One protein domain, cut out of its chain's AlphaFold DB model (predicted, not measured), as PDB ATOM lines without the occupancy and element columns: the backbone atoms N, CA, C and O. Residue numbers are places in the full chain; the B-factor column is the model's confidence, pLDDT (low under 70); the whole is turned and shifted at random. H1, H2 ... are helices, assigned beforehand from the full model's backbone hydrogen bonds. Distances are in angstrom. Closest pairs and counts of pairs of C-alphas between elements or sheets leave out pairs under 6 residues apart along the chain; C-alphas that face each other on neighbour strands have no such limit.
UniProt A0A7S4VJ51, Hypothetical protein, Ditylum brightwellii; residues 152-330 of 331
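AT A GLANCE: This is residues 152 to 330 of the 331 residues of the protein "Hypothetical protein" of Ditylum brightwellii (UniProt A0A7S4VJ51). A flat slab of helices folds back and forth in two layers: H2, H4 and H6 lie side by side in one layer, and H3 and H5 cover them from the other. H1 packs at one edge on H2 and H3, while H7 packs on H6 at the other edge and its residues 320 to 328 stick out. The printed part has 179 residues with seven named helices, H1 to H7 in chain order, and no named strand: all helix. It is compact, with a radius of gyration of the C-alphas of 18.1 A, and spans 54 by 53 by 22 A.

IN THESE COORDINATES: H1, residues 152 to 164, begins at C-alpha 152 (-39.221, -26.031, -29.500). H2 is residues 172 to 186, H3 191 to 213 with 33.8 A from first to last C-alpha, H4 228 to 241, H5 253 to 276 with 35.1 A, and H6 286 to 298. H7, residues 304 to 328, 35.3 A, ends at C-alpha 328 (-13.991, -43.073, -75.164).

HOW THE PARTS SIT: H2 to H6 form an up and down bundle, each running against the one before. H4, the hub, touches H2, H3, H5 and H6; its closest C-alphas to H5, Ile 235 and Ala 264, are 4.8 A apart. H4 and H6 run the same way at a shallow tilt of 13 degrees, closest at the C-alphas of Ala 239 and Ala 295, 4.1 A. H1 touches H2 at a steep tilt of 50 degrees, closest at the C-alphas of Leu 154 and Ala 181, 6.6 A. H6 and H7 form a hairpin, H7 touching with residues 304 to 315 alone; the closest C-alphas, Trp 296 and Val 308, are 6.2 A apart. Every O i to N i+4 pair is within hydrogen-bond range in H1, H2, H4, H5, H6 and H7, and 14 of 19 in H3.

THE WHOLE: The C-alphas farthest apart, of Lys 219 and Asp 248, are 57.5 A apart. The printed part has no cut; the links H3 to H4 and H4 to H5 are long. The pLDDT is under 70 in residues 208 to 223, 245 to 254, 300 to 309 and 311 to 330.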
ATOM      1  N   ASN A 152     -37.962 -25.379 -29.855       77.50
ATOM      2  CA  ASN A 152     -39.221 -26.031 -29.500       77.50
ATOM      3  C   ASN A 152     -40.151 -26.204 -30.710       77.50
ATOM      4  O   ASN A 152     -40.746 -27.262 -30.871       77.50
ATOM      5  N   LYS A 153     -40.243 -25.199 -31.590       84.38
ATOM      6  CA  LYS A 153     -41.056 -25.265 -32.813       84.38
ATOM      7  C   LYS A 153     -40.439 -26.216 -33.840       84.38
ATOM      8  O   LYS A 153     -41.152 -26.934 -34.536       84.38
ATOM      9  N   LEU A 154     -39.108 -26.242 -33.935       86.00
ATOM     10  CA  LEU A 154     -38.406 -27.210 -34.781       86.00
ATOM     11  C   LEU A 154     -38.639 -28.648 -34.290       86.00
ATOM     12  O   LEU A 154     -38.866 -29.558 -35.082       86.00
ATOM     13  N   GLU A 155     -38.619 -28.861 -32.979       87.50
ATOM     14  CA  GLU A 155     -38.902 -30.164 -32.387       87.50
ATOM     15  C   GLU A 155     -40.367 -30.583 -32.561       87.50
ATOM     16  O   GLU A 155     -40.622 -31.719 -32.950       87.50
ATOM     17  N   GLU A 156     -41.315 -29.665 -32.375       88.00
ATOM     18  CA  GLU A 156     -42.742 -29.891 -32.630       88.00
ATOM     19  C   GLU A 156     -43.001 -30.280 -34.091       88.00
ATOM     20  O   GLU A 156     -43.569 -31.335 -34.357       88.00
ATOM     21  N   THR A 157     -42.504 -29.490 -35.048       86.38
ATOM     22  CA  THR A 157     -42.635 -29.807 -36.483       86.38
ATOM     23  C   THR A 157     -42.027 -31.166 -36.824       86.38
ATOM     24  O   THR A 157     -42.634 -31.951 -37.545       86.38
ATOM     25  N   THR A 158     -40.872 -31.497 -36.248       90.12
ATOM     26  CA  THR A 158     -40.235 -32.807 -36.441       90.12
ATOM     27  C   THR A 158     -41.104 -33.944 -35.909       90.12
ATOM     28  O   THR A 158     -41.309 -34.936 -36.606       90.12
ATOM     29  N   ASN A 159     -41.654 -33.801 -34.703       90.06
ATOM     30  CA  ASN A 159     -42.524 -34.813 -34.109       90.06
ATOM     31  C   ASN A 159     -43.806 -35.007 -34.928       90.06
ATOM     32  O   ASN A 159     -44.216 -36.148 -35.145       90.06
ATOM     33  N   ASN A 160     -44.387 -33.926 -35.449       89.81
ATOM     34  CA  ASN A 160     -45.580 -33.996 -36.293       89.81
ATOM     35  C   ASN A 160     -45.290 -34.763 -37.593       89.81
ATOM     36  O   ASN A 160     -46.034 -35.677 -37.955       89.81
ATOM     37  N   LEU A 161     -44.162 -34.466 -38.251       88.25
ATOM     38  CA  LEU A 161     -43.739 -35.160 -39.474       88.25
ATOM     39  C   LEU A 161     -43.460 -36.654 -39.245       88.25
ATOM     40  O   LEU A 161     -43.732 -37.467 -40.129       88.25
ATOM     41  N   LEU A 162     -42.917 -37.022 -38.081       88.56
ATOM     42  CA  LEU A 162     -42.530 -38.401 -37.777       88.56
ATOM     43  C   LEU A 162     -43.675 -39.257 -37.221       88.56
ATOM     44  O   LEU A 162     -43.741 -40.444 -37.539       88.56
ATOM     45  N   HIS A 163     -44.551 -38.691 -36.387       86.81
ATOM     46  CA  HIS A 163     -45.487 -39.465 -35.563       86.81
ATOM     47  C   HIS A 163     -46.963 -39.193 -35.850       86.81
ATOM     48  O   HIS A 163     -47.770 -40.115 -35.744       86.81
ATOM     49  N   GLU A 164     -47.336 -37.961 -36.196       84.44
ATOM     50  CA  GLU A 164     -48.751 -37.613 -36.390       84.44
ATOM     51  C   GLU A 164     -49.252 -37.980 -37.789       84.44
ATOM     52  O   GLU A 164     -50.415 -38.345 -37.967       84.44
ATOM     53  N   ILE A 165     -48.372 -37.913 -38.790       81.62
ATOM     54  CA  ILE A 165     -48.724 -38.171 -40.184       81.62
ATOM     55  C   ILE A 165     -48.524 -39.663 -40.502       81.62
ATOM     56  O   ILE A 165     -47.380 -40.136 -40.514       81.62
ATOM     57  N   PRO A 166     -49.593 -40.427 -40.809       80.38
ATOM     58  CA  PRO A 166     -49.470 -41.842 -41.132       80.38
ATOM     59  C   PRO A 166     -48.721 -42.057 -42.452       80.38
ATOM     60  O   PRO A 166     -48.763 -41.215 -43.357       80.38
ATOM     61  N   ILE A 167     -48.053 -43.203 -42.571       77.19
ATOM     62  CA  ILE A 167     -47.315 -43.576 -43.784       77.19
ATOM     63  C   ILE A 167     -48.291 -43.679 -44.969       77.19
ATOM     64  O   ILE A 167     -49.396 -44.210 -44.838       77.19
ATOM     65  N   GLY A 168     -47.934 -43.092 -46.111       72.38
ATOM     66  CA  GLY A 168     -48.749 -43.030 -47.329       72.38
ATOM     67  C   GLY A 168     -49.647 -41.789 -47.431       72.38
ATOM     68  O   GLY A 168     -50.524 -41.735 -48.307       72.38
ATOM     69  N   SER A 169     -49.495 -40.817 -46.526       78.50
ATOM     70  CA  SER A 169     -50.303 -39.585 -46.478       78.50
ATOM     71  C   SER A 169     -49.487 -38.296 -46.576       78.50
ATOM     72  O   SER A 169     -50.031 -37.203 -46.394       78.50
ATOM     73  N   TYR A 170     -48.194 -38.405 -46.881       81.56
ATOM     74  CA  TYR A 170     -47.356 -37.229 -47.047       81.56
ATOM     75  C   TYR A 170     -47.848 -36.367 -48.215       81.56
ATOM     76  O   TYR A 170     -48.458 -36.852 -49.166       81.56
ATOM     77  N   THR A 171     -47.650 -35.058 -48.115       84.12
ATOM     78  CA  THR A 171     -48.029 -34.087 -49.149       84.12
ATOM     79  C   THR A 171     -46.806 -33.255 -49.516       84.12
ATOM     80  O   THR A 171     -45.824 -33.246 -48.775       84.12
ATOM     81  N   LYS A 172     -46.851 -32.506 -50.625       81.56
ATOM     82  CA  LYS A 172     -45.765 -31.577 -50.999       81.56
ATOM     83  C   LYS A 172     -45.473 -30.527 -49.924       81.56
ATOM     84  O   LYS A 172     -44.322 -30.136 -49.758       81.56
ATOM     85  N   ILE A 173     -46.498 -30.094 -49.185       84.19
ATOM     86  CA  ILE A 173     -46.334 -29.167 -48.057       84.19
ATOM     87  C   ILE A 173     -45.464 -29.833 -46.993       84.19
ATOM     88  O   ILE A 173     -44.429 -29.287 -46.624       84.19
ATOM     89  N   ASN A 174     -45.809 -31.062 -46.610       85.94
ATOM     90  CA  ASN A 174     -45.051 -31.815 -45.615       85.94
ATOM     91  C   ASN A 174     -43.624 -32.136 -46.095       85.94
ATOM     92  O   ASN A 174     -42.696 -32.127 -45.297       85.94
ATOM     93  N   LEU A 175     -43.423 -32.372 -47.397       85.62
ATOM     94  CA  LEU A 175     -42.089 -32.526 -47.986       85.62
ATOM     95  C   LEU A 175     -41.265 -31.231 -47.869       85.62
ATOM     96  O   LEU A 175     -40.075 -31.288 -47.569       85.62
ATOM     97  N   SER A 176     -41.886 -30.063 -48.058       85.81
ATOM     98  CA  SER A 176     -41.210 -28.772 -47.859       85.81
ATOM     99  C   SER A 176     -40.863 -28.519 -46.386       85.81
ATOM    100  O   SER A 176     -39.769 -28.040 -46.084       85.81
ATOM    101  N   GLU A 177     -41.747 -28.911 -45.463       87.62
ATOM    102  CA  GLU A 177     -41.500 -28.847 -44.020       87.62
ATOM    103  C   GLU A 177     -40.372 -29.798 -43.612       87.62
ATOM    104  O   GLU A 177     -39.495 -29.416 -42.841       87.62
ATOM    105  N   ALA A 178     -40.341 -31.002 -44.185       88.69
ATOM    106  CA  ALA A 178     -39.270 -31.973 -44.003       88.69
ATOM    107  C   ALA A 178     -37.926 -31.432 -44.486       88.69
ATOM    108  O   ALA A 178     -36.934 -31.516 -43.766       88.69
ATOM    109  N   HIS A 179     -37.897 -30.843 -45.682       88.94
ATOM    110  CA  HIS A 179     -36.703 -30.218 -46.238       88.94
ATOM    111  C   HIS A 179     -36.172 -29.112 -45.315       88.94
ATOM    112  O   HIS A 179     -34.989 -29.094 -44.977       88.94
ATOM    113  N   PHE A 180     -37.053 -28.219 -44.858       88.25
ATOM    114  CA  PHE A 180     -36.688 -27.156 -43.925       88.25
ATOM    115  C   PHE A 180     -36.177 -27.707 -42.585       88.25
ATOM    116  O   PHE A 180     -35.158 -27.247 -42.069       88.25
ATOM    117  N   ALA A 181     -36.860 -28.705 -42.022       90.25
ATOM    118  CA  ALA A 181     -36.471 -29.310 -40.756       90.25
ATOM    119  C   ALA A 181     -35.100 -29.997 -40.852       90.25
ATOM    120  O   ALA A 181     -34.278 -29.836 -39.952       90.25
ATOM    121  N   VAL A 182     -34.819 -30.703 -41.953       90.31
ATOM    122  CA  VAL A 182     -33.508 -31.318 -42.222       90.31
ATOM    123  C   VAL A 182     -32.404 -30.260 -42.293       90.31
ATOM    124  O   VAL A 182     -31.385 -30.420 -41.625       90.31
ATOM    125  N   ASP A 183     -32.615 -29.160 -43.024       87.50
ATOM    126  CA  ASP A 183     -31.650 -28.051 -43.104       87.50
ATOM    127  C   ASP A 183     -31.359 -27.442 -41.722       87.50
ATOM    128  O   ASP A 183     -30.203 -27.253 -41.328       87.50
ATOM    129  N   ALA A 184     -32.415 -27.173 -40.951       88.25
ATOM    130  CA  ALA A 184     -32.296 -26.603 -39.618       88.25
ATOM    131  C   ALA A 184     -31.542 -27.546 -38.667       88.25
ATOM    132  O   ALA A 184     -30.606 -27.115 -37.989       88.25
ATOM    133  N   TRP A 185     -31.891 -28.837 -38.654       90.38
ATOM    134  CA  TRP A 185     -31.227 -29.838 -37.821       90.38
ATOM    135  C   TRP A 185     -29.766 -30.068 -38.215       90.38
ATOM    136  O   TRP A 185     -28.915 -30.147 -37.324       90.38
ATOM    137  N   ALA A 186     -29.440 -30.097 -39.509       88.56
ATOM    138  CA  ALA A 186     -28.067 -30.249 -39.995       88.56
ATOM    139  C   ALA A 186     -27.142 -29.118 -39.504       88.56
ATOM    140  O   ALA A 186     -25.967 -29.339 -39.202       88.56
ATOM    141  N   LYS A 187     -27.684 -27.906 -39.332       87.12
ATOM    142  CA  LYS A 187     -26.944 -26.730 -38.845       87.12
ATOM    143  C   LYS A 187     -26.715 -26.708 -37.329       87.12
ATOM    144  O   LYS A 187     -25.909 -25.902 -36.865       87.12
ATOM    145  N   THR A 188     -27.361 -27.583 -36.554       84.56
ATOM    146  CA  THR A 188     -27.253 -27.593 -35.078       84.56
ATOM    147  C   THR A 188     -25.910 -28.099 -34.541       84.56
ATOM    148  O   THR A 188     -25.651 -27.957 -33.347       84.56
ATOM    149  N   ASN A 189     -25.050 -28.679 -35.393       85.56
ATOM    150  CA  ASN A 189     -23.766 -29.292 -35.015       85.56
ATOM    151  C   ASN A 189     -23.892 -30.299 -33.849       85.56
ATOM    152  O   ASN A 189     -22.981 -30.449 -33.040       85.56
ATOM    153  N   SER A 190     -25.028 -30.987 -33.744       86.69
ATOM    154  CA  SER A 190     -25.316 -31.964 -32.692       86.69
ATOM    155  C   SER A 190     -25.571 -33.335 -33.303       86.69
ATOM    156  O   SER A 190     -26.230 -33.438 -34.338       86.69
ATOM    157  N   VAL A 191     -25.114 -34.395 -32.631       86.94
ATOM    158  CA  VAL A 191     -25.413 -35.786 -33.018       86.94
ATOM    159  C   VAL A 191     -26.923 -36.032 -33.019       86.94
ATOM    160  O   VAL A 191     -27.452 -36.665 -33.927       86.94
ATOM    161  N   GLN A 192     -27.646 -35.465 -32.047       87.56
ATOM    162  CA  GLN A 192     -29.107 -35.567 -31.997       87.56
ATOM    163  C   GLN A 192     -29.775 -34.855 -33.179       87.56
ATOM    164  O   GLN A 192     -30.788 -35.332 -33.681       87.56
ATOM    165  N   GLY A 193     -29.204 -33.738 -33.638       88.38
ATOM    166  CA  GLY A 193     -29.704 -33.039 -34.818       88.38
ATOM    167  C   GLY A 193     -29.496 -33.850 -36.089       88.38
ATOM    168  O   GLY A 193     -30.444 -34.060 -36.841       88.38
ATOM    169  N   ALA A 194     -28.296 -34.399 -36.282       90.56
ATOM    170  CA  ALA A 194     -28.011 -35.291 -37.406       90.56
ATOM    171  C   ALA A 194     -28.947 -36.516 -37.423       90.56
ATOM    172  O   ALA A 194     -29.494 -36.868 -38.466       90.56
ATOM    173  N   LEU A 195     -29.215 -37.106 -36.254       91.00
ATOM    174  CA  LEU A 195     -30.132 -38.235 -36.114       91.00
ATOM    175  C   LEU A 195     -31.578 -37.863 -36.476       91.00
ATOM    176  O   LEU A 195     -32.238 -38.621 -37.185       91.00
ATOM    177  N   LYS A 196     -32.069 -36.697 -36.041       92.06
ATOM    178  CA  LYS A 196     -33.406 -36.208 -36.417       92.06
ATOM    179  C   LYS A 196     -33.508 -35.936 -37.920       92.06
ATOM    180  O   LYS A 196     -34.490 -36.339 -38.537       92.06
ATOM    181  N   ALA A 197     -32.483 -35.328 -38.520       92.88
ATOM    182  CA  ALA A 197     -32.416 -35.133 -39.969       92.88
ATOM    183  C   ALA A 197     -32.488 -36.475 -40.725       92.88
ATOM    184  O   ALA A 197     -33.280 -36.624 -41.656       92.88
ATOM    185  N   GLU A 198     -31.739 -37.485 -40.270       93.44
ATOM    186  CA  GLU A 198     -31.775 -38.828 -40.856       93.44
ATOM    187  C   GLU A 198     -33.145 -39.500 -40.694       93.44
ATOM    188  O   GLU A 198     -33.638 -40.126 -41.632       93.44
ATOM    189  N   GLN A 199     -33.788 -39.371 -39.533       91.88
ATOM    190  CA  GLN A 199     -35.126 -39.921 -39.306       91.88
ATOM    191  C   GLN A 199     -36.161 -39.315 -40.254       91.88
ATOM    192  O   GLN A 199     -36.971 -40.051 -40.815       91.88
ATOM    193  N   ILE A 200     -36.105 -37.998 -40.473       91.81
ATOM    194  CA  ILE A 200     -36.989 -37.315 -41.421       91.81
ATOM    195  C   ILE A 200     -36.735 -37.831 -42.843       91.81
ATOM    196  O   ILE A 200     -37.685 -38.200 -43.531       91.81
ATOM    197  N   LEU A 201     -35.471 -37.941 -43.271       91.19
ATOM    198  CA  LEU A 201     -35.122 -38.487 -44.587       91.19
ATOM    199  C   LEU A 201     -35.649 -39.921 -44.772       91.19
ATOM    200  O   LEU A 201     -36.287 -40.226 -45.779       91.19
ATOM    201  N   ARG A 202     -35.450 -40.792 -43.777       89.31
ATOM    202  CA  ARG A 202     -35.971 -42.171 -43.784       89.31
ATOM    203  C   ARG A 202     -37.494 -42.203 -43.861       89.31
ATOM    204  O   ARG A 202     -38.050 -43.014 -44.595       89.31
ATOM    205  N   ARG A 203     -38.172 -41.316 -43.133       88.50
ATOM    206  CA  ARG A 203     -39.632 -41.203 -43.146       88.50
ATOM    207  C   ARG A 203     -40.154 -40.806 -44.528       88.50
ATOM    208  O   ARG A 203     -41.169 -41.358 -44.947       88.50
ATOM    209  N   VAL A 204     -39.457 -39.905 -45.232       87.06
ATOM    210  CA  VAL A 204     -39.770 -39.528 -46.625       87.06
ATOM    211  C   VAL A 204     -39.553 -40.719 -47.563       87.06
ATOM    212  O   VAL A 204     -40.387 -40.982 -48.420       87.06
ATOM    213  N   LEU A 205     -38.470 -41.479 -47.377       85.06
ATOM    214  CA  LEU A 205     -38.175 -42.662 -48.192       85.06
ATOM    215  C   LEU A 205     -39.194 -43.790 -48.014       85.06
ATOM    216  O   LEU A 205     -39.559 -44.432 -48.992       85.06
ATOM    217  N   GLN A 206     -39.710 -43.999 -46.804       84.00
ATOM    218  CA  GLN A 206     -40.748 -45.004 -46.545       84.00
ATOM    219  C   GLN A 206     -42.049 -44.737 -47.319       84.00
ATOM    220  O   GLN A 206     -42.738 -45.677 -47.704       84.00
ATOM    221  N   GLU A 207     -42.361 -43.475 -47.633       76.69
ATOM    222  CA  GLU A 207     -43.510 -43.143 -48.488       76.69
ATOM    223  C   GLU A 207     -43.363 -43.714 -49.911       76.69
ATOM    224  O   GLU A 207     -44.363 -43.986 -50.576       76.69
ATOM    225  N   ARG A 208     -42.129 -43.935 -50.389       67.69
ATOM    226  CA  ARG A 208     -41.841 -44.511 -51.714       67.69
ATOM    227  C   ARG A 208     -42.254 -45.983 -51.796       67.69
ATOM    228  O   ARG A 208     -42.880 -46.390 -52.775       67.69
ATOM    229  N   GLU A 209     -41.917 -46.779 -50.781       64.50
ATOM    230  CA  GLU A 209     -42.120 -48.236 -50.790       64.50
ATOM    231  C   GLU A 209     -43.611 -48.609 -50.757       64.50
ATOM    232  O   GLU A 209     -44.056 -49.471 -51.522       64.50
ATOM    233  N   ASP A 210     -44.423 -47.887 -49.985       58.28
ATOM    234  CA  ASP A 210     -45.868 -48.135 -49.889       58.28
ATOM    235  C   ASP A 210     -46.650 -47.705 -51.144       58.28
ATOM    236  O   ASP A 210     -47.670 -48.309 -51.511       58.28
ATOM    237  N   ASN A 211     -46.142 -46.708 -51.873       54.97
ATOM    238  CA  ASN A 211     -46.685 -46.337 -53.180       54.97
ATOM    239  C   ASN A 211     -46.406 -47.416 -54.248       54.97
ATOM    240  O   ASN A 211     -47.205 -47.585 -55.172       54.97
ATOM    241  N   SER A 212     -45.327 -48.198 -54.103       53.09
ATOM    242  CA  SER A 212     -44.992 -49.296 -55.022       53.09
ATOM    243  C   SER A 212     -45.880 -50.542 -54.834       53.09
ATOM    244  O   SER A 212     -46.214 -51.232 -55.807       53.09
ATOM    245  N   SER A 213     -46.330 -50.815 -53.600       52.09
ATOM    246  CA  SER A 213     -47.139 -51.994 -53.250       52.09
ATOM    247  C   SER A 213     -48.626 -51.826 -53.602       52.09
ATOM    248  O   SER A 213     -49.315 -52.790 -53.955       52.09
ATOM    249  N   THR A 214     -49.134 -50.591 -53.635       51.56
ATOM    250  CA  THR A 214     -50.526 -50.276 -53.988       51.56
ATOM    251  C   THR A 214     -50.714 -50.020 -55.492       51.56
ATOM    252  O   THR A 214     -51.194 -48.973 -55.927       51.56
ATOM    253  N   LYS A 215     -50.459 -51.050 -56.317       48.59
ATOM    254  CA  LYS A 215     -50.618 -51.083 -57.800       48.59
ATOM    255  C   LYS A 215     -52.001 -50.663 -58.366       48.59
ATOM    256  O   LYS A 215     -52.212 -50.712 -59.575       48.59
ATOM    257  N   LYS A 216     -52.964 -50.239 -57.538       46.75
ATOM    258  CA  LYS A 216     -54.354 -49.903 -57.913       46.75
ATOM    259  C   LYS A 216     -54.699 -48.405 -57.971       46.75
ATOM    260  O   LYS A 216     -55.844 -48.086 -58.279       46.75
ATOM    261  N   ARG A 217     -53.774 -47.467 -57.709       46.34
ATOM    262  CA  ARG A 217     -54.088 -46.012 -57.691       46.34
ATOM    263  C   ARG A 217     -53.177 -45.149 -58.575       46.34
ATOM    264  O   ARG A 217     -52.940 -43.985 -58.269       46.34
ATOM    265  N   LYS A 218     -52.733 -45.684 -59.717       45.53
ATOM    266  CA  LYS A 218     -51.805 -45.055 -60.683       45.53
ATOM    267  C   LYS A 218     -52.378 -43.853 -61.469       45.53
ATOM    268  O   LYS A 218     -52.128 -43.734 -62.661       45.53
ATOM    269  N   LYS A 219     -53.204 -42.979 -60.878       45.16
ATOM    270  CA  LYS A 219     -53.746 -41.833 -61.642       45.16
ATOM    271  C   LYS A 219     -53.749 -40.467 -60.961       45.16
ATOM    272  O   LYS A 219     -54.003 -39.503 -61.669       45.16
ATOM    273  N   ARG A 220     -53.493 -40.312 -59.655       47.06
ATOM    274  CA  ARG A 220     -53.673 -38.982 -59.020       47.06
ATOM    275  C   ARG A 220     -52.842 -38.657 -57.775       47.06
ATOM    276  O   ARG A 220     -53.144 -37.659 -57.131       47.06
ATOM    277  N   ARG A 221     -51.850 -39.459 -57.393       51.69
ATOM    278  CA  ARG A 221     -50.942 -39.056 -56.310       51.69
ATOM    279  C   ARG A 221     -49.677 -38.520 -56.951       51.69
ATOM    280  O   ARG A 221     -49.114 -39.186 -57.805       51.69
ATOM    281  N   GLU A 222     -49.363 -37.271 -56.639       61.53
ATOM    282  CA  GLU A 222     -48.106 -36.649 -57.032       61.53
ATOM    283  C   GLU A 222     -46.993 -37.419 -56.330       61.53
ATOM    284  O   GLU A 222     -47.086 -37.641 -55.121       61.53
ATOM    285  N   ASP A 223     -46.003 -37.880 -57.084       64.88
ATOM    286  CA  ASP A 223     -44.932 -38.685 -56.518       64.88
ATOM    287  C   ASP A 223     -44.104 -37.839 -55.537       64.88
ATOM    288  O   ASP A 223     -43.780 -36.677 -55.801       64.88
ATOM    289  N   ILE A 224     -43.814 -38.410 -54.370       75.12
ATOM    290  CA  ILE A 224     -43.109 -37.737 -53.277       75.12
ATOM    291  C   ILE A 224     -41.715 -38.333 -53.213       75.12
ATOM    292  O   ILE A 224     -41.554 -39.484 -52.813       75.12
ATOM    293  N   TYR A 225     -40.727 -37.535 -53.601       72.31
ATOM    294  CA  TYR A 225     -39.324 -37.926 -53.592       72.31
ATOM    295  C   TYR A 225     -38.527 -37.003 -52.668       72.31
ATOM    296  O   TYR A 225     -38.726 -35.783 -52.708       72.31
ATOM    297  N   PRO A 226     -37.632 -37.549 -51.824       80.50
ATOM    298  CA  PRO A 226     -36.660 -36.723 -51.129       80.50
ATOM    299  C   PRO A 226     -35.735 -36.091 -52.164       80.50
ATOM    300  O   PRO A 226     -35.222 -36.773 -53.047       80.50
ATOM    301  N   SER A 227     -35.511 -34.785 -52.056       80.50
ATOM    302  CA  SER A 227     -34.615 -34.110 -52.989       80.50
ATOM    303  C   SER A 227     -33.159 -34.506 -52.732       80.50
ATOM    304  O   SER A 227     -32.765 -34.787 -51.595       80.50
ATOM    305  N   PHE A 228     -32.329 -34.433 -53.774       85.69
ATOM    306  CA  PHE A 228     -30.863 -34.491 -53.683       85.69
ATOM    307  C   PHE A 228     -30.303 -33.651 -52.513       85.69
ATOM    308  O   PHE A 228     -29.377 -34.052 -51.798       85.69
ATOM    309  N   VAL A 229     -30.900 -32.478 -52.283       85.00
ATOM    310  CA  VAL A 229     -30.490 -31.538 -51.236       85.00
ATOM    311  C   VAL A 229     -30.704 -32.131 -49.839       85.00
ATOM    312  O   VAL A 229     -29.830 -31.985 -48.988       85.00
ATOM    313  N   MET A 230     -31.792 -32.874 -49.606       87.50
ATOM    314  CA  MET A 230     -32.056 -33.517 -48.310       87.50
ATOM    315  C   MET A 230     -31.005 -34.577 -47.966       87.50
ATOM    316  O   MET A 230     -30.554 -34.643 -46.820       87.50
ATOM    317  N   TYR A 231     -30.565 -35.369 -48.950       88.94
ATOM    318  CA  TYR A 231     -29.451 -36.307 -48.768       88.94
ATOM    319  C   TYR A 231     -28.172 -35.568 -48.381       88.94
ATOM    320  O   TYR A 231     -27.549 -35.884 -47.367       88.94
ATOM    321  N   THR A 232     -27.827 -34.532 -49.148       89.19
ATOM    322  CA  THR A 232     -26.618 -33.730 -48.932       89.19
ATOM    323  C   THR A 232     -26.599 -33.082 -47.548       89.19
ATOM    324  O   THR A 232     -25.600 -33.175 -46.839       89.19
ATOM    325  N   MET A 233     -27.713 -32.478 -47.125       89.75
ATOM    326  CA  MET A 233     -27.851 -31.853 -45.806       89.75
ATOM    327  C   MET A 233     -27.748 -32.867 -44.668       89.75
ATOM    328  O   MET A 233     -27.127 -32.582 -43.649       89.75
ATOM    329  N   THR A 234     -28.317 -34.062 -44.836       93.06
ATOM    330  CA  THR A 234     -28.231 -35.113 -43.813       93.06
ATOM    331  C   THR A 234     -26.789 -35.608 -43.661       93.06
ATOM    332  O   THR A 234     -26.302 -35.758 -42.540       93.06
ATOM    333  N   ILE A 235     -26.072 -35.792 -44.778       90.75
ATOM    334  CA  ILE A 235     -24.643 -36.140 -44.789       90.75
ATOM    335  C   ILE A 235     -23.810 -35.028 -44.126       90.75
ATOM    336  O   ILE A 235     -22.982 -35.323 -43.261       90.75
ATOM    337  N   ASP A 236     -24.042 -33.756 -44.475       88.75
ATOM    338  CA  ASP A 236     -23.342 -32.616 -43.860       88.75
ATOM    339  C   ASP A 236     -23.642 -32.502 -42.358       88.75
ATOM    340  O   ASP A 236     -22.738 -32.268 -41.556       88.75
ATOM    341  N   GLY A 237     -24.887 -32.750 -41.945       89.62
ATOM    342  CA  GLY A 237     -25.291 -32.784 -40.539       89.62
ATOM    343  C   GLY A 237     -24.488 -33.803 -39.727       89.62
ATOM    344  O   GLY A 237     -23.946 -33.469 -38.669       89.62
ATOM    345  N   TRP A 238     -24.325 -35.021 -40.253       92.06
ATOM    346  CA  TRP A 238     -23.453 -36.034 -39.651       92.06
ATOM    347  C   TRP A 238     -21.984 -35.589 -39.635       92.06
ATOM    348  O   TRP A 238     -21.341 -35.661 -38.586       92.06
ATOM    349  N   ALA A 239     -21.469 -35.024 -40.731       88.75
ATOM    350  CA  ALA A 239     -20.099 -34.504 -40.815       88.75
ATOM    351  C   ALA A 239     -19.816 -33.350 -39.830       88.75
ATOM    352  O   ALA A 239     -18.676 -33.140 -39.395       88.75
ATOM    353  N   ARG A 240     -20.840 -32.567 -39.484       86.44
ATOM    354  CA  ARG A 240     -20.788 -31.466 -38.510       86.44
ATOM    355  C   ARG A 240     -20.915 -31.917 -37.064       86.44
ATOM    356  O   ARG A 240     -20.377 -31.244 -36.191       86.44
ATOM    357  N   SER A 241     -21.610 -33.024 -36.809       87.06
ATOM    358  CA  SER A 241     -21.748 -33.574 -35.456       87.06
ATOM    359  C   SER A 241     -20.430 -34.110 -34.880       87.06
ATOM    360  O   SER A 241     -20.266 -34.177 -33.664       87.06
ATOM    361  N   ILE A 242     -19.469 -34.446 -35.744       85.50
ATOM    362  CA  ILE A 242     -18.161 -34.964 -35.343       85.50
ATOM    363  C   ILE A 242     -17.368 -33.864 -34.638       85.50
ATOM    364  O   ILE A 242     -17.149 -32.776 -35.181       85.50
ATOM    365  N   GLY A 243     -16.911 -34.162 -33.422       74.25
ATOM    366  CA  GLY A 243     -16.128 -33.235 -32.606       74.25
ATOM    367  C   GLY A 243     -16.924 -32.210 -31.790       74.25
ATOM    368  O   GLY A 243     -16.287 -31.422 -31.092       74.25
ATOM    369  N   SER A 244     -18.265 -32.226 -31.808       71.62
ATOM    370  CA  SER A 244     -19.087 -31.333 -30.967       71.62
ATOM    371  C   SER A 244     -19.302 -31.828 -29.530       71.62
ATOM    372  O   SER A 244     -19.825 -31.095 -28.694       71.62
ATOM    373  N   HIS A 245     -18.860 -33.049 -29.213       65.50
ATOM    374  CA  HIS A 245     -18.857 -33.576 -27.851       65.50
ATOM    375  C   HIS A 245     -17.636 -33.086 -27.047       65.50
ATOM    376  O   HIS A 245     -16.486 -33.447 -27.333       65.50
ATOM    377  N   ASP A 246     -17.922 -32.331 -25.982       58.72
ATOM    378  CA  ASP A 246     -16.996 -31.931 -24.907       58.72
ATOM    379  C   ASP A 246     -16.751 -33.068 -23.883       58.72
ATOM    380  O   ASP A 246     -16.516 -32.812 -22.703       58.72
ATOM    381  N   SER A 247     -16.857 -34.346 -24.272       56.62
ATOM    382  CA  SER A 247     -16.582 -35.445 -23.340       56.62
ATOM    383  C   SER A 247     -15.079 -35.568 -23.082       56.62
ATOM    384  O   SER A 247     -14.301 -35.892 -23.979       56.62
ATOM    385  N   ASP A 248     -14.689 -35.356 -21.825       55.62
ATOM    386  CA  ASP A 248     -13.325 -35.499 -21.290       55.62
ATOM    387  C   ASP A 248     -12.788 -36.957 -21.304       55.62
ATOM    388  O   ASP A 248     -11.717 -37.237 -20.768       55.62
ATOM    389  N   GLU A 249     -13.511 -37.908 -21.907       61.66
ATOM    390  CA  GLU A 249     -13.111 -39.315 -22.016       61.66
ATOM    391  C   GLU A 249     -12.445 -39.588 -23.375       61.66
ATOM    392  O   GLU A 249     -13.102 -39.908 -24.368       61.66
ATOM    393  N   GLU A 250     -11.110 -39.486 -23.403       59.06
ATOM    394  CA  GLU A 250     -10.245 -39.668 -24.586       59.06
ATOM    395  C   GLU A 250     -10.437 -41.006 -25.332       59.06
ATOM    396  O   GLU A 250     -10.097 -41.086 -26.509       59.06
ATOM    397  N   GLY A 251     -11.011 -42.035 -24.697       58.69
ATOM    398  CA  GLY A 251     -11.229 -43.355 -25.309       58.69
ATOM    399  C   GLY A 251     -12.565 -43.538 -26.041       58.69
ATOM    400  O   GLY A 251     -12.613 -44.237 -27.046       58.69
ATOM    401  N   SER A 252     -13.647 -42.897 -25.583       64.12
ATOM    402  CA  SER A 252     -15.005 -43.080 -26.142       64.12
ATOM    403  C   SER A 252     -15.284 -42.157 -27.342       64.12
ATOM    404  O   SER A 252     -16.111 -42.436 -28.212       64.12
ATOM    405  N   LYS A 253     -14.529 -41.056 -27.443       67.44
ATOM    406  CA  LYS A 253     -14.691 -40.037 -28.491       67.44
ATOM    407  C   LYS A 253     -14.453 -40.574 -29.907       67.44
ATOM    408  O   LYS A 253     -15.208 -40.251 -30.818       67.44
ATOM    409  N   GLY A 254     -13.441 -41.427 -30.085       67.06
ATOM    410  CA  GLY A 254     -13.085 -41.974 -31.398       67.06
ATOM    411  C   GLY A 254     -14.150 -42.899 -31.991       67.06
ATOM    412  O   GLY A 254     -14.365 -42.885 -33.203       67.06
ATOM    413  N   GLU A 255     -14.849 -43.666 -31.153       73.12
ATOM    414  CA  GLU A 255     -15.874 -44.617 -31.599       73.12
ATOM    415  C   GLU A 255     -17.146 -43.900 -32.074       73.12
ATOM    416  O   GLU A 255     -17.647 -44.188 -33.161       73.12
ATOM    417  N   SER A 256     -17.611 -42.899 -31.318       78.31
ATOM    418  CA  SER A 256     -18.781 -42.087 -31.685       78.31
ATOM    419  C   SER A 256     -18.544 -41.267 -32.960       78.31
ATOM    420  O   SER A 256     -19.372 -41.274 -33.875       78.31
ATOM    421  N   ASP A 257     -17.370 -40.636 -33.081       82.38
ATOM    422  CA  ASP A 257     -16.992 -39.886 -34.283       82.38
ATOM    423  C   ASP A 257     -16.931 -40.812 -35.517       82.38
ATOM    424  O   ASP A 257     -17.384 -40.449 -36.603       82.38
ATOM    425  N   THR A 258     -16.419 -42.037 -35.351       83.38
ATOM    426  CA  THR A 258     -16.382 -43.047 -36.422       83.38
ATOM    427  C   THR A 258     -17.786 -43.518 -36.801       83.38
ATOM    428  O   THR A 258     -18.076 -43.705 -37.983       83.38
ATOM    429  N   ALA A 259     -18.685 -43.689 -35.828       85.69
ATOM    430  CA  ALA A 259     -20.075 -44.049 -36.089       85.69
ATOM    431  C   ALA A 259     -20.789 -42.977 -36.931       85.69
ATOM    432  O   ALA A 259     -21.469 -43.319 -37.898       85.69
ATOM    433  N   ALA A 260     -20.576 -41.693 -36.631       87.12
ATOM    434  CA  ALA A 260     -21.118 -40.585 -37.418       87.12
ATOM    435  C   ALA A 260     -20.604 -40.585 -38.871       87.12
ATOM    436  O   ALA A 260     -21.387 -40.427 -39.808       87.12
ATOM    437  N   ALA A 261     -19.309 -40.831 -39.087       86.88
ATOM    438  CA  ALA A 261     -18.749 -40.904 -40.437       86.88
ATOM    439  C   ALA A 261     -19.232 -42.138 -41.225       86.88
ATOM    440  O   ALA A 261     -19.490 -42.041 -42.428       86.88
ATOM    441  N   LYS A 262     -19.436 -43.278 -40.550       87.12
ATOM    442  CA  LYS A 262     -20.085 -44.467 -41.133       87.12
ATOM    443  C   LYS A 262     -21.529 -44.185 -41.541       87.12
ATOM    444  O   LYS A 262     -21.949 -44.618 -42.608       87.12
ATOM    445  N   ARG A 263     -22.285 -43.432 -40.736       90.44
ATOM    446  CA  ARG A 263     -23.659 -43.023 -41.078       90.44
ATOM    447  C   ARG A 263     -23.695 -42.136 -42.318       90.44
ATOM    448  O   ARG A 263     -24.474 -42.404 -43.227       90.44
ATOM    449  N   ALA A 264     -22.808 -41.145 -42.394       89.19
ATOM    450  CA  ALA A 264     -22.670 -40.291 -43.574       89.19
ATOM    451  C   ALA A 264     -22.376 -41.107 -44.851       89.19
ATOM    452  O   ALA A 264     -22.983 -40.874 -45.895       89.19
ATOM    453  N   GLU A 265     -21.491 -42.101 -44.758       87.44
ATOM    454  CA  GLU A 265     -21.185 -43.016 -45.863       87.44
ATOM    455  C   GLU A 265     -22.377 -43.898 -46.261       87.44
ATOM    456  O   GLU A 265     -22.649 -44.044 -47.449       87.44
ATOM    457  N   GLN A 266     -23.107 -44.462 -45.298       89.12
ATOM    458  CA  GLN A 266     -24.288 -45.286 -45.583       89.12
ATOM    459  C   GLN A 266     -25.352 -44.507 -46.362       89.12
ATOM    460  O   GLN A 266     -25.937 -45.034 -47.304       89.12
ATOM    461  N   ILE A 267     -25.567 -43.238 -46.007       90.50
ATOM    462  CA  ILE A 267     -26.522 -42.370 -46.705       90.50
ATOM    463  C   ILE A 267     -26.054 -42.089 -48.139       90.50
ATOM    464  O   ILE A 267     -26.861 -42.157 -49.063       90.50
ATOM    465  N   LEU A 268     -24.758 -41.824 -48.343       87.38
ATOM    466  CA  LEU A 268     -24.184 -41.654 -49.681       87.38
ATOM    467  C   LEU A 268     -24.328 -42.925 -50.530       87.38
ATOM    468  O   LEU A 268     -24.664 -42.832 -51.707       87.38
ATOM    469  N   LYS A 269     -24.117 -44.103 -49.938       86.06
ATOM    470  CA  LYS A 269     -24.305 -45.378 -50.632       86.06
ATOM    471  C   LYS A 269     -25.762 -45.568 -51.059       86.06
ATOM    472  O   LYS A 269     -26.015 -45.864 -52.218       86.06
ATOM    473  N   GLY A 270     -26.720 -45.302 -50.170       85.25
ATOM    474  CA  GLY A 270     -28.144 -45.355 -50.524       85.25
ATOM    475  C   GLY A 270     -28.525 -44.363 -51.628       85.25
ATOM    476  O   GLY A 270     -29.376 -44.654 -52.462       85.25
ATOM    477  N   MET A 271     -27.864 -43.207 -51.674       85.69
ATOM    478  CA  MET A 271     -28.031 -42.224 -52.744       85.69
ATOM    479  C   MET A 271     -27.478 -42.723 -54.092       85.69
ATOM    480  O   MET A 271     -28.099 -42.497 -55.127       85.69
ATOM    481  N   GLN A 272     -26.342 -43.430 -54.086       84.31
ATOM    482  CA  GLN A 272     -25.794 -44.095 -55.276       84.31
ATOM    483  C   GLN A 272     -26.715 -45.210 -55.770       84.31
ATOM    484  O   GLN A 272     -27.067 -45.217 -56.942       84.31
ATOM    485  N   GLU A 273     -27.170 -46.083 -54.873       82.94
ATOM    486  CA  GLU A 273     -28.096 -47.175 -55.196       82.94
ATOM    487  C   GLU A 273     -29.423 -46.630 -55.758       82.94
ATOM    488  O   GLU A 273     -29.978 -47.174 -56.712       82.94
ATOM    489  N   ALA A 274     -29.931 -45.516 -55.216       80.12
ATOM    490  CA  ALA A 274     -31.119 -44.859 -55.750       80.12
ATOM    491  C   ALA A 274     -30.891 -44.330 -57.178       80.12
ATOM    492  O   ALA A 274     -31.734 -44.565 -58.046       80.12
ATOM    493  N   TYR A 275     -29.742 -43.702 -57.436       79.56
ATOM    494  CA  TYR A 275     -29.354 -43.260 -58.777       79.56
ATOM    495  C   TYR A 275     -29.214 -44.434 -59.758       79.56
ATOM    496  O   TYR A 275     -29.782 -44.399 -60.846       79.56
ATOM    497  N   GLU A 276     -28.547 -45.511 -59.345       76.31
ATOM    498  CA  GLU A 276     -28.382 -46.743 -60.129       76.31
ATOM    499  C   GLU A 276     -29.721 -47.444 -60.401       76.31
ATOM    500  O   GLU A 276     -29.906 -48.053 -61.450       76.31
ATOM    501  N   SER A 277     -30.702 -47.296 -59.503       76.75
ATOM    502  CA  SER A 277     -32.073 -47.786 -59.709       76.75
ATOM    503  C   SER A 277     -32.897 -46.963 -60.715       76.75
ATOM    504  O   SER A 277     -34.071 -47.269 -60.931       76.75
ATOM    505  N   GLY A 278     -32.303 -45.925 -61.318       73.00
ATOM    506  CA  GLY A 278     -32.921 -45.060 -62.325       73.00
ATOM    507  C   GLY A 278     -33.501 -43.749 -61.784       73.00
ATOM    508  O   GLY A 278     -34.248 -43.082 -62.497       73.00
ATOM    509  N   ASP A 279     -33.202 -43.365 -60.537       73.62
ATOM    510  CA  ASP A 279     -33.590 -42.056 -59.996       73.62
ATOM    511  C   ASP A 279     -32.504 -41.008 -60.278       73.62
ATOM    512  O   ASP A 279     -31.609 -40.745 -59.471       73.62
ATOM    513  N   GLU A 280     -32.579 -40.381 -61.449       73.19
ATOM    514  CA  GLU A 280     -31.601 -39.369 -61.865       73.19
ATOM    515  C   GLU A 280     -31.610 -38.113 -60.984       73.19
ATOM    516  O   GLU A 280     -30.614 -37.389 -60.909       73.19
ATOM    517  N   THR A 281     -32.707 -37.870 -60.258       72.62
ATOM    518  CA  THR A 281     -32.881 -36.665 -59.437       72.62
ATOM    519  C   THR A 281     -32.011 -36.657 -58.183       72.62
ATOM    520  O   THR A 281     -31.839 -35.607 -57.562       72.62
ATOM    521  N   VAL A 282     -31.438 -37.807 -57.815       78.00
ATOM    522  CA  VAL A 282     -30.603 -37.991 -56.621       78.00
ATOM    523  C   VAL A 282     -29.153 -38.337 -56.956       78.00
ATOM    524  O   VAL A 282     -28.433 -38.846 -56.102       78.00
ATOM    525  N   LYS A 283     -28.686 -38.023 -58.170       79.56
ATOM    526  CA  LYS A 283     -27.294 -38.242 -58.592       79.56
ATOM    527  C   LYS A 283     -26.292 -37.626 -57.598       79.56
ATOM    528  O   LYS A 283     -26.282 -36.407 -57.422       79.56
ATOM    529  N   PRO A 284     -25.411 -38.424 -56.961       78.94
ATOM    530  CA  PRO A 284     -24.361 -37.898 -56.090       78.94
ATOM    531  C   PRO A 284     -23.432 -36.936 -56.834       78.94
ATOM    532  O   PRO A 284     -23.012 -37.214 -57.958       78.94
ATOM    533  N   ASN A 285     -23.061 -35.828 -56.190       79.38
ATOM    534  CA  ASN A 285     -22.186 -34.809 -56.764       79.38
ATOM    535  C   ASN A 285     -20.914 -34.626 -55.922       79.38
ATOM    536  O   ASN A 285     -20.758 -35.196 -54.845       79.38
ATOM    537  N   VAL A 286     -19.993 -33.785 -56.389       77.88
ATOM    538  CA  VAL A 286     -18.720 -33.532 -55.688       77.88
ATOM    539  C   VAL A 286     -18.937 -33.035 -54.247       77.88
ATOM    540  O   VAL A 286     -18.148 -33.361 -53.361       77.88
ATOM    541  N   ILE A 287     -20.022 -32.298 -53.978       79.00
ATOM    542  CA  ILE A 287     -20.349 -31.777 -52.642       79.00
ATOM    543  C   ILE A 287     -20.695 -32.920 -51.676       79.00
ATOM    544  O   ILE A 287     -20.171 -32.938 -50.561       79.00
ATOM    545  N   THR A 288     -21.515 -33.895 -52.088       77.69
ATOM    546  CA  THR A 288     -21.888 -35.032 -51.223       77.69
ATOM    547  C   THR A 288     -20.682 -35.898 -50.877       77.69
ATOM    548  O   THR A 288     -20.500 -36.263 -49.715       77.69
ATOM    549  N   PHE A 289     -19.801 -36.157 -51.847       79.88
ATOM    550  CA  PHE A 289     -18.549 -36.878 -51.600       79.88
ATOM    551  C   PHE A 289     -17.611 -36.104 -50.665       79.88
ATOM    552  O   PHE A 289     -17.090 -36.676 -49.704       79.88
ATOM    553  N   ASN A 290     -17.441 -34.796 -50.885       81.62
ATOM    554  CA  ASN A 290     -16.620 -33.946 -50.021       81.62
ATOM    555  C   ASN A 290     -17.127 -33.924 -48.574       81.62
ATOM    556  O   ASN A 290     -16.317 -33.932 -47.648       81.62
ATOM    557  N   ALA A 291     -18.445 -33.929 -48.362       83.06
ATOM    558  CA  ALA A 291     -19.031 -33.970 -47.025       83.06
ATOM    559  C   ALA A 291     -18.687 -35.277 -46.286       83.06
ATOM    560  O   ALA A 291     -18.284 -35.232 -45.121       83.06
ATOM    561  N   VAL A 292     -18.746 -36.428 -46.969       85.00
ATOM    562  CA  VAL A 292     -18.322 -37.720 -46.400       85.00
ATOM    563  C   VAL A 292     -16.825 -37.719 -46.092       85.00
ATOM    564  O   VAL A 292     -16.431 -38.081 -44.986       85.00
ATOM    565  N   ILE A 293     -15.980 -37.256 -47.016       82.75
ATOM    566  CA  ILE A 293     -14.527 -37.163 -46.791       82.75
ATOM    567  C   ILE A 293     -14.221 -36.267 -45.586       82.75
ATOM    568  O   ILE A 293     -13.417 -36.635 -44.732       82.75
ATOM    569  N   ASN A 294     -14.891 -35.119 -45.477       82.75
ATOM    570  CA  ASN A 294     -14.753 -34.207 -44.345       82.75
ATOM    571  C   ASN A 294     -15.171 -34.871 -43.025       82.75
ATOM    572  O   ASN A 294     -14.506 -34.673 -42.009       82.75
ATOM    573  N   ALA A 295     -16.231 -35.687 -43.031       85.50
ATOM    574  CA  ALA A 295     -16.631 -36.464 -41.862       85.50
ATOM    575  C   ALA A 295     -15.493 -37.393 -41.409       85.50
ATOM    576  O   ALA A 295     -15.032 -37.305 -40.274       85.50
ATOM    577  N   TRP A 296     -14.963 -38.204 -42.328       83.50
ATOM    578  CA  TRP A 296     -13.871 -39.139 -42.046       83.50
ATOM    579  C   TRP A 296     -12.561 -38.451 -41.645       83.50
ATOM    580  O   TRP A 296     -11.858 -38.936 -40.761       83.50
ATOM    581  N   ALA A 297     -12.251 -37.295 -42.235       81.38
ATOM    582  CA  ALA A 297     -11.063 -36.510 -41.906       81.38
ATOM    583  C   ALA A 297     -11.097 -35.941 -40.477       81.38
ATOM    584  O   ALA A 297     -10.047 -35.728 -39.867       81.38
ATOM    585  N   LYS A 298     -12.292 -35.686 -39.929       79.56
ATOM    586  CA  LYS A 298     -12.457 -35.210 -38.549       79.56
ATOM    587  C   LYS A 298     -12.361 -36.332 -37.512       79.56
ATOM    588  O   LYS A 298     -12.035 -36.043 -36.359       79.56
ATOM    589  N   CYS A 299     -12.604 -37.587 -37.893       78.12
ATOM    590  CA  CYS A 299     -12.480 -38.735 -36.995       78.12
ATOM    591  C   CYS A 299     -11.016 -38.934 -36.579       78.12
ATOM    592  O   CYS A 299     -10.147 -39.229 -37.402       78.12
ATOM    593  N   ARG A 300     -10.722 -38.823 -35.281       64.56
ATOM    594  CA  ARG A 300      -9.371 -39.019 -34.718       64.56
ATOM    595  C   ARG A 300      -9.068 -40.484 -34.372       64.56
ATOM    596  O   ARG A 300      -8.506 -40.753 -33.316       64.56
ATOM    597  N   HIS A 301      -9.467 -41.427 -35.222       62.72
ATOM    598  CA  HIS A 301      -9.193 -42.851 -35.009       62.72
ATOM    599  C   HIS A 301      -7.886 -43.271 -35.700       62.72
ATOM    600  O   HIS A 301      -7.562 -42.753 -36.761       62.72
ATOM    601  N   GLU A 302      -7.135 -44.227 -35.147       57.53
ATOM    602  CA  GLU A 302      -5.854 -44.679 -35.728       57.53
ATOM    603  C   GLU A 302      -6.007 -45.262 -37.151       57.53
ATOM    604  O   GLU A 302      -5.082 -45.196 -37.959       57.53
ATOM    605  N   GLU A 303      -7.206 -45.748 -37.489       59.53
ATOM    606  CA  GLU A 303      -7.567 -46.272 -38.816       59.53
ATOM    607  C   GLU A 303      -8.157 -45.220 -39.776       59.53
ATOM    608  O   GLU A 303      -8.328 -45.500 -40.964       59.53
ATOM    609  N   SER A 304      -8.468 -44.004 -39.306       60.41
ATOM    610  CA  SER A 304      -9.080 -42.978 -40.158       60.41
ATOM    611  C   SER A 304      -8.218 -42.556 -41.356       60.41
ATOM    612  O   SER A 304      -8.791 -42.451 -42.437       60.41
ATOM    613  N   PRO A 305      -6.878 -42.391 -41.286       61.16
ATOM    614  CA  PRO A 305      -6.108 -41.997 -42.468       61.16
ATOM    615  C   PRO A 305      -6.093 -43.070 -43.566       61.16
ATOM    616  O   PRO A 305      -6.100 -42.719 -44.743       61.16
ATOM    617  N   GLN A 306      -6.118 -44.356 -43.202       65.38
ATOM    618  CA  GLN A 306      -6.157 -45.470 -44.162       65.38
ATOM    619  C   GLN A 306      -7.542 -45.617 -44.801       65.38
ATOM    620  O   GLN A 306      -7.662 -45.861 -45.999       65.38
ATOM    621  N   GLN A 307      -8.602 -45.430 -44.014       66.00
ATOM    622  CA  GLN A 307      -9.970 -45.461 -44.529       66.00
ATOM    623  C   GLN A 307     -10.272 -44.226 -45.384       66.00
ATOM    624  O   GLN A 307     -10.925 -44.346 -46.416       66.00
ATOM    625  N   VAL A 308      -9.759 -43.050 -45.008       65.19
ATOM    626  CA  VAL A 308      -9.831 -41.834 -45.829       65.19
ATOM    627  C   VAL A 308      -9.086 -42.039 -47.144       65.19
ATOM    628  O   VAL A 308      -9.649 -41.716 -48.183       65.19
ATOM    629  N   SER A 309      -7.869 -42.600 -47.130       65.00
ATOM    630  CA  SER A 309      -7.131 -42.862 -48.370       65.00
ATOM    631  C   SER A 309      -7.859 -43.869 -49.251       65.00
ATOM    632  O   SER A 309      -8.085 -43.575 -50.412       65.00
ATOM    633  N   GLN A 310      -8.347 -44.982 -48.694       72.19
ATOM    634  CA  GLN A 310      -9.133 -45.960 -49.450       72.19
ATOM    635  C   GLN A 310     -10.402 -45.337 -50.058       72.19
ATOM    636  O   GLN A 310     -10.775 -45.646 -51.186       72.19
ATOM    637  N   LYS A 311     -11.073 -44.438 -49.332       69.44
ATOM    638  CA  LYS A 311     -12.281 -43.755 -49.815       69.44
ATOM    639  C   LYS A 311     -11.984 -42.706 -50.872       69.44
ATOM    640  O   LYS A 311     -12.742 -42.589 -51.831       69.44
ATOM    641  N   LEU A 312     -10.887 -41.974 -50.717       65.12
ATOM    642  CA  LEU A 312     -10.377 -41.063 -51.736       65.12
ATOM    643  C   LEU A 312      -9.949 -41.828 -52.987       65.12
ATOM    644  O   LEU A 312     -10.263 -41.383 -54.083       65.12
ATOM    645  N   ASP A 313      -9.317 -42.988 -52.836       65.94
ATOM    646  CA  ASP A 313      -8.921 -43.853 -53.946       65.94
ATOM    647  C   ASP A 313     -10.153 -44.407 -54.670       65.94
ATOM    648  O   ASP A 313     -10.215 -44.354 -55.895       65.94
ATOM    649  N   ASN A 314     -11.186 -44.837 -53.937       67.81
ATOM    650  CA  ASN A 314     -12.466 -45.238 -54.525       67.81
ATOM    651  C   ASN A 314     -13.155 -44.070 -55.250       67.81
ATOM    652  O   ASN A 314     -13.719 -44.261 -56.324       67.81
ATOM    653  N   PHE A 315     -13.093 -42.852 -54.704       64.50
ATOM    654  CA  PHE A 315     -13.638 -41.655 -55.347       64.50
ATOM    655  C   PHE A 315     -12.863 -41.275 -56.610       64.50
ATOM    656  O   PHE A 315     -13.470 -40.992 -57.642       64.50
ATOM    657  N   LEU A 316     -11.532 -41.294 -56.561       61.62
ATOM    658  CA  LEU A 316     -10.676 -41.042 -57.716       61.62
ATOM    659  C   LEU A 316     -10.889 -42.113 -58.779       61.62
ATOM    660  O   LEU A 316     -11.052 -41.778 -59.943       61.62
ATOM    661  N   PHE A 317     -10.992 -43.383 -58.397       64.19
ATOM    662  CA  PHE A 317     -11.317 -44.454 -59.327       64.19
ATOM    663  C   PHE A 317     -12.695 -44.245 -59.958       64.19
ATOM    664  O   PHE A 317     -12.801 -44.292 -61.175       64.19
ATOM    665  N   LEU A 318     -13.738 -43.938 -59.179       60.53
ATOM    666  CA  LEU A 318     -15.087 -43.683 -59.699       60.53
ATOM    667  C   LEU A 318     -15.157 -42.432 -60.580       60.53
ATOM    668  O   LEU A 318     -15.874 -42.431 -61.569       60.53
ATOM    669  N   THR A 319     -14.430 -41.364 -60.257       53.47
ATOM    670  CA  THR A 319     -14.437 -40.127 -61.054       53.47
ATOM    671  C   THR A 319     -13.577 -40.242 -62.306       53.47
ATOM    672  O   THR A 319     -14.018 -39.816 -63.366       53.47
ATOM    673  N   ILE A 320     -12.395 -40.860 -62.221       54.09
ATOM    674  CA  ILE A 320     -11.485 -41.076 -63.357       54.09
ATOM    675  C   ILE A 320     -12.032 -42.154 -64.294       54.09
ATOM    676  O   ILE A 320     -11.951 -41.980 -65.505       54.09
ATOM    677  N   SER A 321     -12.621 -43.238 -63.776       54.75
ATOM    678  CA  SER A 321     -13.321 -44.219 -64.620       54.75
ATOM    679  C   SER A 321     -14.491 -43.564 -65.346       54.75
ATOM    680  O   SER A 321     -14.576 -43.708 -66.558       54.75
ATOM    681  N   LYS A 322     -15.308 -42.748 -64.665       49.38
ATOM    682  CA  LYS A 322     -16.401 -41.989 -65.300       49.38
ATOM    683  C   LYS A 322     -15.903 -40.960 -66.325       49.38
ATOM    684  O   LYS A 322     -16.522 -40.810 -67.369       49.38
ATOM    685  N   PHE A 323     -14.771 -40.294 -66.082       46.94
ATOM    686  CA  PHE A 323     -14.170 -39.357 -67.042       46.94
ATOM    687  C   PHE A 323     -13.575 -40.057 -68.271       46.94
ATOM    688  O   PHE A 323     -13.791 -39.606 -69.392       46.94
ATOM    689  N   ASN A 324     -12.845 -41.158 -68.081       45.59
ATOM    690  CA  ASN A 324     -12.219 -41.898 -69.181       45.59
ATOM    691  C   ASN A 324     -13.237 -42.706 -69.995       45.59
ATOM    692  O   ASN A 324     -13.054 -42.863 -71.198       45.59
ATOM    693  N   TYR A 325     -14.315 -43.190 -69.373       47.06
ATOM    694  CA  TYR A 325     -15.408 -43.849 -70.087       47.06
ATOM    695  C   TYR A 325     -16.176 -42.848 -70.964       47.06
ATOM    696  O   TYR A 325     -16.396 -43.119 -72.140       47.06
ATOM    697  N   ASN A 326     -16.462 -41.644 -70.449       42.12
ATOM    698  CA  ASN A 326     -17.097 -40.575 -71.230       42.12
ATOM    699  C   ASN A 326     -16.222 -40.063 -72.385       42.12
ATOM    700  O   ASN A 326     -16.753 -39.629 -73.400       42.12
ATOM    701  N   HIS A 327     -14.891 -40.105 -72.259       42.03
ATOM    702  CA  HIS A 327     -14.007 -39.676 -73.345       42.03
ATOM    703  C   HIS A 327     -13.935 -40.700 -74.488       42.03
ATOM    704  O   HIS A 327     -13.859 -40.306 -75.644       42.03
ATOM    705  N   ASN A 328     -14.024 -41.995 -74.170       43.31
ATOM    706  CA  ASN A 328     -13.991 -43.073 -75.164       43.31
ATOM    707  C   ASN A 328     -15.361 -43.363 -75.808       43.31
ATOM    708  O   ASN A 328     -15.410 -44.060 -76.813       43.31
ATOM    709  N   ALA A 329     -16.464 -42.868 -75.236       43.47
ATOM    710  CA  ALA A 329     -17.812 -42.990 -75.805       43.47
ATOM    711  C   ALA A 329     -18.143 -41.898 -76.848       43.47
ATOM    712  O   ALA A 329     -19.196 -41.947 -77.475       43.47
ATOM    713  N   LEU A 330     -17.251 -40.914 -77.026       43.09
ATOM    714  CA  LEU A 330     -17.385 -39.788 -77.962       43.09
ATOM    715  C   LEU A 330     -16.455 -39.899 -79.196       43.09
ATOM    716  O   LEU A 330     -16.348 -38.934 -79.954       43.09
TER     717      LEU A 330